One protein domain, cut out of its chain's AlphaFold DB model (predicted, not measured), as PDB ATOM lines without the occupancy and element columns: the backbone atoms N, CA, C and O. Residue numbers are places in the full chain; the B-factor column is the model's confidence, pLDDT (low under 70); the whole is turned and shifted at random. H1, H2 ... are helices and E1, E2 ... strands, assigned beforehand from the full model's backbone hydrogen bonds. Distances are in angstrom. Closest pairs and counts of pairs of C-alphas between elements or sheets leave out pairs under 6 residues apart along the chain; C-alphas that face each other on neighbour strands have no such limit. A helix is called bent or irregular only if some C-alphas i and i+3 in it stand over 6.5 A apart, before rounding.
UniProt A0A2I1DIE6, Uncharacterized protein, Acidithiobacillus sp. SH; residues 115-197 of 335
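This is residues 115 to 197 of the 335 residues of an uncharacterized protein of Acidithiobacillus sp. SH (UniProt A0A2I1DIE6). The model is an open arch: the small hairpin E1 and E2 stands at one end, H3 leads off from it, and H4 turns at a corner and runs away to the other end. H1 and H2 lie within the span of this arch, one on each side of its plane, with few contacts between the helices; residues 170 to 176, at the corner of H3 and H4, stick out. The printed part has 83 residues, with four named helices and two named strands in the order H1 H2 E1 E2 H3 H4; the sheet, E1 - E2, is antiparallel and the class is mostly helix. The whole is only just loose, close to compact, with a radius of gyration of the C-alphas of 14.3 A, and elongated, with spans of 44 by 28 by 19 A.

E1 is residues 150 to 152, 6.7 A long, and E2 is residues 158 to 161, 10.6 A long. H3, residues 163 to 174, measures 17.2 A. H4, residues 177 to 193, is the longest helix at 24.3 A and ends with C-alpha 193 at (145.625, 162.172, 196.801). H1, residues 116 to 126, measures 15.5 A and begins with C-alpha 116 at (135.645, 161.443, 168.976). H2, residues 131 to 142, measures 17.7 A; it is irregular, but only just: C-alphas 132 and 135 are 6.7 A apart.

E1 and E2 form a hairpin, antiparallel at 156 degrees between their directions. N 151 and O 160 are within hydrogen-bond range at 2.9 A, as are N 160 and O 151 at 2.8 A. The closest C-alphas of E1 and H3 are those of Val 150 and Gly 165, 6.2 A apart. H3 and H4 are close but not clearly touching, with closest C-alphas at Trp 172 and Thr 178, 7.6 A apart; they run the same way at a steep tilt of 61 degrees. H4 and H1 are close but not clearly touching, with closest C-alphas at Glu 182 and Lys 126, 6.9 A apart; they are about perpendicular at 73 degrees. The closest C-alphas of H1 and E2 are those of Leu 116 and Ser 158, 5.6 A apart. H1 and H2 are close but not clearly touching, with closest C-alphas at Ile 120 and Leu 134, 7.8 A apart; they run opposite ways at a steep tilt of 46 degrees. H2 and E1 are near each other, with 5 pairs of C-alphas within 10 A. Among the pairs that are apart are H1 and H3, and H2 and H4. In H1, H3 and H4 every O i to N i+4 pair is within hydrogen-bond range; in H2 6 of 8 are.

The two C-alphas farthest apart are those of Ala 154 and Asp 195, at 45.0 A. The printed part has no cut. The link from H2 to E1 is short, with 7 residues, and the other links are tight. The mean pLDDT of the printed part is 87.6, and no printed residue is under 70.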
ATOM      1  N   PRO A 115     132.592 164.440 166.561       91.50
ATOM      2  CA  PRO A 115     133.797 163.636 166.400       91.50
ATOM      3  C   PRO A 115     134.347 163.185 167.760       91.50
ATOM      4  O   PRO A 115     134.222 163.896 168.759       91.50
ATOM      5  N   LEU A 116     135.038 162.042 167.782       90.12
ATOM      6  CA  LEU A 116     135.645 161.443 168.976       90.12
ATOM      7  C   LEU A 116     136.492 162.435 169.773       90.12
ATOM      8  O   LEU A 116     136.387 162.489 170.994       90.12
ATOM      9  N   GLY A 117     137.288 163.256 169.084       89.31
ATOM     10  CA  GLY A 117     138.108 164.283 169.726       89.31
ATOM     11  C   GLY A 117     137.280 165.304 170.510       89.31
ATOM     12  O   GLY A 117     137.614 165.605 171.652       89.31
ATOM     13  N   ALA A 118     136.161 165.775 169.947       90.69
ATOM     14  CA  ALA A 118     135.273 166.722 170.624       90.69
ATOM     15  C   ALA A 118     134.519 166.071 171.795       90.69
ATOM     16  O   ALA A 118     134.283 166.718 172.814       90.69
ATOM     17  N   LEU A 119     134.166 164.785 171.672       89.62
ATOM     18  CA  LEU A 119     133.566 164.021 172.766       89.62
ATOM     19  C   LEU A 119     134.547 163.867 173.938       89.62
ATOM     20  O   LEU A 119     134.182 164.157 175.075       89.62
ATOM     21  N   ILE A 120     135.790 163.462 173.658       90.88
ATOM     22  CA  ILE A 120     136.865 163.357 174.654       90.88
ATOM     23  C   ILE A 120     137.076 164.702 175.347       90.88
ATOM     24  O   ILE A 120     137.034 164.771 176.572       90.88
ATOM     25  N   GLU A 121     137.232 165.776 174.572       90.75
ATOM     26  CA  GLU A 121     137.432 167.122 175.109       90.75
ATOM     27  C   GLU A 121     136.272 167.556 176.016       90.75
ATOM     28  O   GLU A 121     136.501 168.111 177.091       90.75
ATOM     29  N   GLY A 122     135.029 167.268 175.621       89.94
ATOM     30  CA  GLY A 122     133.845 167.562 176.424       89.94
ATOM     31  C   GLY A 122     133.812 166.797 177.749       89.94
ATOM     32  O   GLY A 122     133.537 167.400 178.786       89.94
ATOM     33  N   ILE A 123     134.123 165.496 177.731       89.19
ATOM     34  CA  ILE A 123     134.183 164.652 178.936       89.19
ATOM     35  C   ILE A 123     135.280 165.151 179.883       89.19
ATOM     36  O   ILE A 123     135.032 165.311 181.080       89.19
ATOM     37  N   THR A 124     136.475 165.431 179.352       88.12
ATOM     38  CA  THR A 124     137.615 165.919 180.137       88.12
ATOM     39  C   THR A 124     137.332 167.290 180.736       88.12
ATOM     40  O   THR A 124     137.539 167.482 181.927       88.12
ATOM     41  N   ARG A 125     136.811 168.238 179.947       89.19
ATOM     42  CA  ARG A 125     136.528 169.603 180.415       89.19
ATOM     43  C   ARG A 125     135.492 169.638 181.531       89.19
ATOM     44  O   ARG A 125     135.575 170.492 182.405       89.19
ATOM     45  N   LYS A 126     134.510 168.740 181.474       87.19
ATOM     46  CA  LYS A 126     133.500 168.614 182.522       87.19
ATOM     47  C   LYS A 126     134.001 167.851 183.748       87.19
ATOM     48  O   LYS A 126     133.383 167.958 184.786       87.19
ATOM     49  N   GLY A 127     135.106 167.105 183.667       86.31
ATOM     50  CA  GLY A 127     135.589 166.304 184.798       86.31
ATOM     51  C   GLY A 127     134.725 165.070 185.076       86.31
ATOM     52  O   GLY A 127     134.612 164.629 186.211       86.31
ATOM     53  N   ILE A 128     134.089 164.504 184.045       85.38
ATOM     54  CA  ILE A 128     133.180 163.343 184.172       85.38
ATOM     55  C   ILE A 128     133.952 162.013 184.276       85.38
ATOM     56  O   ILE A 128     133.393 160.981 184.649       85.38
ATOM     57  N   SER A 129     135.232 162.004 183.900       86.06
ATOM     58  CA  SER A 129     136.057 160.799 183.876       86.06
ATOM     59  C   SER A 129     137.493 161.085 184.282       86.06
ATOM     60  O   SER A 129     138.012 162.160 183.994       86.06
ATOM     61  N   THR A 130     138.170 160.058 184.786       82.81
ATOM     62  CA  THR A 130     139.627 160.051 184.939       82.81
ATOM     63  C   THR A 130     140.297 159.586 183.637       82.81
ATOM     64  O   THR A 130     139.659 158.894 182.829       82.81
ATOM     65  N   PRO A 131     141.601 159.858 183.431       77.25
ATOM     66  CA  PRO A 131     142.341 159.332 182.282       77.25
ATOM     67  C   PRO A 131     142.235 157.805 182.125       77.25
ATOM     68  O   PRO A 131     142.178 157.295 181.007       77.25
ATOM     69  N   ALA A 132     142.147 157.069 183.239       76.38
ATOM     70  CA  ALA A 132     142.028 155.613 183.240       76.38
ATOM     71  C   ALA A 132     140.617 155.107 182.879       76.38
ATOM     72  O   ALA A 132     140.484 154.012 182.328       76.38
ATOM     73  N   SER A 133     139.555 155.870 183.173       83.44
ATOM     74  CA  SER A 133     138.174 155.446 182.892       83.44
ATOM     75  C   SER A 133     137.672 155.858 181.507       83.44
ATOM     76  O   SER A 133     136.794 155.183 180.964       83.44
ATOM     77  N   LEU A 134     138.259 156.893 180.896       87.56
ATOM     78  CA  LEU A 134     137.852 157.411 179.586       87.56
ATOM     79  C   LEU A 134     137.865 156.335 178.489       87.56
ATOM     80  O   LEU A 134     136.872 156.159 177.785       87.56
ATOM     81  N   ALA A 135     138.953 155.567 178.369       84.69
ATOM     82  CA  ALA A 135     139.071 154.531 177.339       84.69
ATOM     83  C   ALA A 135     137.958 153.474 177.446       84.69
ATOM     84  O   ALA A 135     137.388 153.059 176.439       84.69
ATOM     85  N   LYS A 136     137.595 153.085 178.675       85.62
ATOM     86  CA  LYS A 136     136.537 152.100 178.932       85.62
ATOM     87  C   LYS A 136     135.144 152.649 178.610       85.62
ATOM     88  O   LYS A 136     134.306 151.909 178.099       85.62
ATOM     89  N   LEU A 137     134.899 153.933 178.887       84.88
ATOM     90  CA  LEU A 137     133.652 154.608 178.515       84.88
ATOM     91  C   LEU A 137     133.485 154.642 176.991       84.88
ATOM     92  O   LEU A 137     132.438 154.254 176.476       84.88
ATOM     93  N   LEU A 138     134.541 155.029 176.272       86.38
ATOM     94  CA  LEU A 138     134.552 155.072 174.808       86.38
ATOM     95  C   LEU A 138     134.411 153.679 174.188       86.38
ATOM     96  O   LEU A 138     133.669 153.509 173.223       86.38
ATOM     97  N   GLN A 139     135.063 152.668 174.765       85.50
ATOM     98  CA  GLN A 139     134.901 151.281 174.336       85.50
ATOM     99  C   GLN A 139     133.446 150.821 174.487       85.50
ATOM    100  O   GLN A 139     132.892 150.247 173.558       85.50
ATOM    101  N   GLY A 140     132.796 151.115 175.618       84.94
ATOM    102  CA  GLY A 140     131.386 150.773 175.817       84.94
ATOM    103  C   GLY A 140     130.456 151.433 174.791       84.94
ATOM    104  O   GLY A 140     129.476 150.819 174.367       84.94
ATOM    105  N   LEU A 141     130.782 152.656 174.361       83.75
ATOM    106  CA  LEU A 141     130.068 153.350 173.289       83.75
ATOM    107  C   LEU A 141     130.266 152.650 171.936       83.75
ATOM    108  O   LEU A 141     129.290 152.400 171.233       83.75
ATOM    109  N   ALA A 142     131.508 152.290 171.598       82.50
ATOM    110  CA  ALA A 142     131.856 151.602 170.353       82.50
ATOM    111  C   ALA A 142     131.312 150.162 170.281       82.50
ATOM    112  O   ALA A 142     130.948 149.691 169.210       82.50
ATOM    113  N   GLU A 143     131.188 149.475 171.420       86.12
ATOM    114  CA  GLU A 143     130.554 148.152 171.542       86.12
ATOM    115  C   GLU A 143     129.023 148.195 171.367       86.12
ATOM    116  O   GLU A 143     128.359 147.164 171.449       86.12
ATOM    117  N   GLY A 144     128.434 149.377 171.149       80.50
ATOM    118  CA  GLY A 144     127.010 149.518 170.853       80.50
ATOM    119  C   GLY A 144     126.094 149.396 172.071       80.50
ATOM    120  O   GLY A 144     124.888 149.203 171.904       80.50
ATOM    121  N   ARG A 145     126.615 149.565 173.297       82.62
ATOM    122  CA  ARG A 145     125.800 149.539 174.533       82.62
ATOM    123  C   ARG A 145     124.714 150.615 174.562       82.62
ATOM    124  O   ARG A 145     123.746 150.481 175.299       82.62
ATOM    125  N   LEU A 146     124.886 151.666 173.761       86.56
ATOM    126  CA  LEU A 146     123.943 152.771 173.590       86.56
ATOM    127  C   LEU A 146     123.400 152.856 172.153       86.56
ATOM    128  O   LEU A 146     122.945 153.915 171.742       86.56
ATOM    129  N   SER A 147     123.433 151.765 171.381       87.62
ATOM    130  CA  SER A 147     123.010 151.745 169.965       87.62
ATOM    131  C   SER A 147     121.550 152.157 169.727       87.62
ATOM    132  O   SER A 147     121.198 152.571 168.628       87.62
ATOM    133  N   SER A 148     120.695 152.093 170.752       90.75
ATOM    134  CA  SER A 148     119.321 152.615 170.710       90.75
ATOM    135  C   SER A 148     119.222 154.134 170.909       90.75
ATOM    136  O   SER A 148     118.179 154.722 170.624       90.75
ATOM    137  N   LEU A 149     120.282 154.777 171.406       92.12
ATOM    138  CA  LEU A 149     120.324 156.198 171.767       92.12
ATOM    139  C   LEU A 149     121.280 157.003 170.882       92.12
ATOM    140  O   LEU A 149     121.079 158.203 170.698       92.12
ATOM    141  N   VAL A 150     122.308 156.361 170.330       92.12
ATOM    142  CA  VAL A 150     123.295 156.980 169.445       92.12
ATOM    143  C   VAL A 150     123.477 156.172 168.171       92.12
ATOM    144  O   VAL A 150     123.355 154.952 168.164       92.12
ATOM    145  N   GLU A 151     123.850 156.867 167.106       91.75
ATOM    146  CA  GLU A 151     124.315 156.271 165.861       91.75
ATOM    147  C   GLU A 151     125.761 156.678 165.611       91.75
ATOM    148  O   GLU A 151     126.135 157.837 165.799       91.75
ATOM    149  N   GLN A 152     126.564 155.711 165.189       90.38
ATOM    150  CA  GLN A 152     127.959 155.899 164.829       90.38
ATOM    151  C   GLN A 152     128.075 156.058 163.311       90.38
ATOM    152  O   GLN A 152     127.368 155.389 162.558       90.38
ATOM    153  N   ASP A 153     128.957 156.946 162.855       89.19
ATOM    154  CA  ASP A 153     129.228 157.086 161.427       89.19
ATOM    155  C   ASP A 153     129.966 155.859 160.852       89.19
ATOM    156  O   ASP A 153     130.461 154.990 161.573       89.19
ATOM    157  N   ALA A 154     130.088 155.804 159.523       86.12
ATOM    158  CA  ALA A 154     130.772 154.706 158.836       86.12
ATOM    159  C   ALA A 154     132.270 154.588 159.184       86.12
ATOM    160  O   ALA A 154     132.871 153.544 158.937       86.12
ATOM    161  N   THR A 155     132.887 155.648 159.718       84.44
ATOM    162  CA  THR A 155     134.306 155.641 160.105       84.44
ATOM    163  C   THR A 155     134.524 155.092 161.510       84.44
ATOM    164  O   THR A 155     135.648 154.744 161.863       84.44
ATOM    165  N   GLY A 156     133.468 155.019 162.320       83.50
ATOM    166  CA  GLY A 156     133.563 154.647 163.722       83.50
ATOM    167  C   GLY A 156     134.062 155.773 164.636       83.50
ATOM    168  O   GLY A 156     134.235 155.546 165.833       83.50
ATOM    169  N   LEU A 157     134.312 156.973 164.106       86.50
ATOM    170  CA  LEU A 157     134.990 158.058 164.825       86.50
ATOM    171  C   LEU A 157     134.083 159.243 165.143       86.50
ATOM    172  O   LEU A 157     134.543 160.196 165.773       86.50
ATOM    173  N   SER A 158     132.813 159.190 164.749       91.00
ATOM    174  CA  SER A 158     131.839 160.220 165.093       91.00
ATOM    175  C   SER A 158     130.503 159.606 165.484       91.00
ATOM    176  O   SER A 158     130.115 158.561 164.963       91.00
ATOM    177  N   TRP A 159     129.773 160.290 166.365       91.31
ATOM    178  CA  TRP A 159     128.463 159.851 166.846       91.31
ATOM    179  C   TRP A 159     127.432 160.960 166.745       91.31
ATOM    180  O   TRP A 159     127.747 162.126 166.969       91.31
ATOM    181  N   ARG A 160     126.184 160.590 166.483       92.00
ATOM    182  CA  ARG A 160     125.025 161.472 166.625       92.00
ATOM    183  C   ARG A 160     124.022 160.882 167.603       92.00
ATOM    184  O   ARG A 160     123.917 159.664 167.728       92.00
ATOM    185  N   LEU A 161     123.264 161.742 168.273       92.06
ATOM    186  CA  LEU A 161     122.132 161.306 169.088       92.06
ATOM    187  C   LEU A 161     120.940 160.971 168.187       92.06
ATOM    188  O   LEU A 161     120.604 161.724 167.273       92.06
ATOM    189  N   LEU A 162     120.282 159.855 168.483       93.69
ATOM    190  CA  LEU A 162     118.969 159.523 167.940       93.69
ATOM    191  C   LEU A 162     117.877 160.273 168.726       93.69
ATOM    192  O   LEU A 162     118.136 160.718 169.846       93.69
ATOM    193  N   PRO A 163     116.639 160.385 168.205       93.75
ATOM    194  CA  PRO A 163     115.540 161.034 168.927       93.75
ATOM    195  C   PRO A 163     115.330 160.492 170.350       93.75
ATOM    196  O   PRO A 163     115.252 161.269 171.297       93.75
ATOM    197  N   ALA A 164     115.367 159.166 170.523       93.50
ATOM    198  CA  ALA A 164     115.288 158.534 171.842       93.50
ATOM    199  C   ALA A 164     116.470 158.919 172.757       93.50
ATOM    200  O   ALA A 164     116.298 159.101 173.960       93.50
ATOM    201  N   GLY A 165     117.668 159.091 172.189       92.88
ATOM    202  CA  GLY A 165     118.844 159.568 172.915       92.88
ATOM    203  C   GLY A 165     118.719 161.017 173.373       92.88
ATOM    204  O   GLY A 165     119.138 161.335 174.484       92.88
ATOM    205  N   LEU A 166     118.112 161.889 172.563       91.56
ATOM    206  CA  LEU A 166     117.835 163.276 172.947       91.56
ATOM    207  C   LEU A 166     116.891 163.335 174.150       91.56
ATOM    208  O   LEU A 166     117.219 163.975 175.147       91.56
ATOM    209  N   GLU A 167     115.765 162.622 174.088       93.38
ATOM    210  CA  GLU A 167     114.800 162.551 175.194       93.38
ATOM    211  C   GLU A 167     115.439 161.996 176.470       93.38
ATOM    212  O   GLU A 167     115.283 162.564 177.552       93.38
ATOM    213  N   GLN A 168     116.212 160.915 176.344       93.44
ATOM    214  CA  GLN A 168     116.881 160.303 177.485       93.44
ATOM    215  C   GLN A 168     117.951 161.222 178.093       93.44
ATOM    216  O   GLN A 168     118.090 161.273 179.313       93.44
ATOM    217  N   THR A 169     118.675 161.983 177.267       89.50
ATOM    218  CA  THR A 169     119.688 162.936 177.745       89.50
ATOM    219  C   THR A 169     119.052 164.079 178.535       89.50
ATOM    220  O   THR A 169     119.609 164.486 179.550       89.50
ATOM    221  N   VAL A 170     117.878 164.570 178.122       92.38
ATOM    222  CA  VAL A 170     117.129 165.583 178.891       92.38
ATOM    223  C   VAL A 170     116.768 165.048 180.275       92.38
ATOM    224  O   VAL A 170     117.057 165.711 181.266       92.38
ATOM    225  N   ARG A 171     116.252 163.817 180.360       92.94
ATOM    226  CA  ARG A 171     115.946 163.179 181.653       92.94
ATOM    227  C   ARG A 171     117.184 163.051 182.537       92.94
ATOM    228  O   ARG A 171     117.151 163.427 183.699       92.94
ATOM    229  N   TRP A 172     118.302 162.591 181.977       91.56
ATOM    230  CA  TRP A 172     119.565 162.483 182.713       91.56
ATOM    231  C   TRP A 172     120.101 163.830 183.213       91.56
ATOM    232  O   TRP A 172     120.752 163.885 184.257       91.56
ATOM    233  N   LEU A 173     119.850 164.916 182.476       89.31
ATOM    234  CA  LEU A 173     120.191 166.269 182.914       89.31
ATOM    235  C   LEU A 173     119.296 166.723 184.070       89.31
ATOM    236  O   LEU A 173     119.814 167.257 185.047       89.31
ATOM    237  N   GLU A 174     117.988 166.482 183.986       92.75
ATOM    238  CA  GLU A 174     117.028 166.783 185.058       92.75
ATOM    239  C   GLU A 174     117.319 165.980 186.336       92.75
ATOM    240  O   GLU A 174     117.216 166.508 187.440       92.75
ATOM    241  N   GLU A 175     117.768 164.732 186.191       90.25
ATOM    242  CA  GLU A 175     118.220 163.861 187.285       90.25
ATOM    243  C   GLU A 175     119.594 164.263 187.861       90.25
ATOM    244  O   GLU A 175     120.070 163.658 188.823       90.25
ATOM    245  N   GLY A 176     120.264 165.264 187.282       88.75
ATOM    246  CA  GLY A 176     121.554 165.759 187.765       88.75
ATOM    247  C   GLY A 176     122.723 164.793 187.548       88.75
ATOM    248  O   GLY A 176     123.768 164.944 188.183       88.75
ATOM    249  N   LEU A 177     122.602 163.817 186.637       86.69
ATOM    250  CA  LEU A 177     123.606 162.756 186.469       86.69
ATOM    251  C   LEU A 177     124.990 163.280 186.078       86.69
ATOM    252  O   LEU A 177     125.996 162.681 186.453       86.69
ATOM    253  N   THR A 178     125.053 164.401 185.353       83.94
ATOM    254  CA  THR A 178     126.340 165.034 185.025       83.94
ATOM    255  C   THR A 178     127.033 165.519 186.298       83.94
ATOM    256  O   THR A 178     128.157 165.106 186.551       83.94
ATOM    257  N   GLY A 179     126.344 166.287 187.149       86.81
ATOM    258  CA  GLY A 179     126.913 166.766 188.413       86.81
ATOM    259  C   GLY A 179     127.306 165.625 189.356       86.81
ATOM    260  O   GLY A 179     128.363 165.676 189.978       86.81
ATOM    261  N   ASN A 180     126.521 164.545 189.394       87.19
ATOM    262  CA  ASN A 180     126.859 163.354 190.178       87.19
ATOM    263  C   ASN A 180     128.144 162.669 189.676       87.19
ATOM    264  O   ASN A 180     128.946 162.193 190.482       87.19
ATOM    265  N   ALA A 181     128.364 162.623 188.358       87.19
ATOM    266  CA  ALA A 181     129.574 162.051 187.769       87.19
ATOM    267  C   ALA A 181     130.818 162.920 188.027       87.19
ATOM    268  O   ALA A 181     131.883 162.388 188.346       87.19
ATOM    269  N   GLU A 182     130.674 164.245 187.946       89.00
ATOM    270  CA  GLU A 182     131.734 165.209 188.276       89.00
ATOM    271  C   GLU A 182     132.130 165.112 189.759       89.00
ATOM    272  O   GLU A 182     133.311 164.977 190.095       89.00
ATOM    273  N   ALA A 183     131.139 165.074 190.656       89.62
ATOM    274  CA  ALA A 183     131.358 164.900 192.090       89.62
ATOM    275  C   ALA A 183     132.028 163.555 192.412       89.62
ATOM    276  O   ALA A 183     132.964 163.501 193.209       89.62
ATOM    277  N   SER A 184     131.605 162.473 191.749       88.88
ATOM    278  CA  SER A 184     132.220 161.150 191.917       88.88
ATOM    279  C   SER A 184     133.680 161.135 191.464       88.88
ATOM    280  O   SER A 184     134.521 160.551 192.142       88.88
ATOM    281  N   THR A 185     134.000 161.788 190.344       89.25
ATOM    282  CA  THR A 185     135.381 161.887 189.843       89.25
ATOM    283  C   THR A 185     136.254 162.675 190.812       89.25
ATOM    284  O   THR A 185     137.313 162.190 191.197       89.25
ATOM    285  N   THR A 186     135.757 163.814 191.300       89.06
ATOM    286  CA  THR A 186     136.442 164.635 192.311       89.06
ATOM    287  C   THR A 186     136.730 163.831 193.581       89.06
ATOM    288  O   THR A 186     137.818 163.901 194.146       89.06
ATOM    289  N   LEU A 187     135.770 163.018 194.027       89.94
ATOM    290  CA  LEU A 187     135.939 162.183 195.211       89.94
ATOM    291  C   LEU A 187     136.959 161.055 194.993       89.94
ATOM    292  O   LEU A 187     137.721 160.731 195.901       89.94
ATOM    293  N   ILE A 188     136.999 160.468 193.794       87.94
ATOM    294  CA  ILE A 188     138.014 159.474 193.414       87.94
ATOM    295  C   ILE A 188     139.414 160.104 193.413       87.94
ATOM    296  O   ILE A 188     140.357 159.476 193.894       87.94
ATOM    297  N   GLU A 189     139.553 161.331 192.914       85.81
ATOM    298  CA  GLU A 189     140.815 162.079 192.939       85.81
ATOM    299  C   GLU A 189     141.251 162.393 194.375       85.81
ATOM    300  O   GLU A 189     142.376 162.072 194.746       85.81
ATOM    301  N   ALA A 190     140.337 162.863 195.231       83.12
ATOM    302  CA  ALA A 190     140.609 163.087 196.655       83.12
ATOM    303  C   ALA A 190     141.060 161.806 197.385       83.12
ATOM    304  O   ALA A 190     141.889 161.851 198.295       83.12
ATOM    305  N   VAL A 191     140.545 160.638 196.984       84.19
ATOM    306  CA  VAL A 191     141.010 159.342 197.507       84.19
ATOM    307  C   VAL A 191     142.418 159.016 197.018       84.19
ATOM    308  O   VAL A 191     143.233 158.521 197.795       84.19
ATOM    309  N   ALA A 192     142.717 159.287 195.747       80.31
ATOM    310  CA  ALA A 192     144.039 159.059 195.169       80.31
ATOM    311  C   ALA A 192     145.115 159.973 195.782       80.31
ATOM    312  O   ALA A 192     146.255 159.536 195.958       80.31
ATOM    313  N   ASP A 193     144.747 161.203 196.139       78.31
ATOM    314  CA  ASP A 193     145.625 162.172 196.801       78.31
ATOM    315  C   ASP A 193     145.749 161.944 198.319       78.31
ATOM    316  O   ASP A 193     146.660 162.476 198.954       78.31
ATOM    317  N   GLY A 194     144.900 161.085 198.896       80.44
ATOM    318  CA  GLY A 194     144.912 160.732 200.318       80.44
ATOM    319  C   GLY A 194     144.115 161.683 201.216       80.44
ATOM    320  O   GLY A 194     144.097 161.492 202.433       80.44
ATOM    321  N   ASP A 195     143.413 162.653 200.634       79.69
ATOM    322  CA  ASP A 195     142.558 163.610 201.342       79.69
ATOM    323  C   ASP A 195     141.286 162.955 201.904       79.69
ATOM    324  O   ASP A 195     140.652 163.470 202.825       79.69
ATOM    325  N   THR A 196     140.876 161.809 201.356       85.75
ATOM    326  CA  THR A 196     139.720 161.037 201.831       85.75
ATOM    327  C   THR A 196     139.988 159.536 201.753       85.75
ATOM    328  O   THR A 196     140.589 159.029 200.812       85.75
ATOM    329  N   GLY A 197     139.518 158.775 202.745       83.12
ATOM    330  CA  GLY A 197     139.594 157.314 202.698       83.12
ATOM    331  C   GLY A 197     138.639 156.717 201.657       83.12
ATOM    332  O   GLY A 197     137.501 157.161 201.520       83.12
TER     333      GLY A 197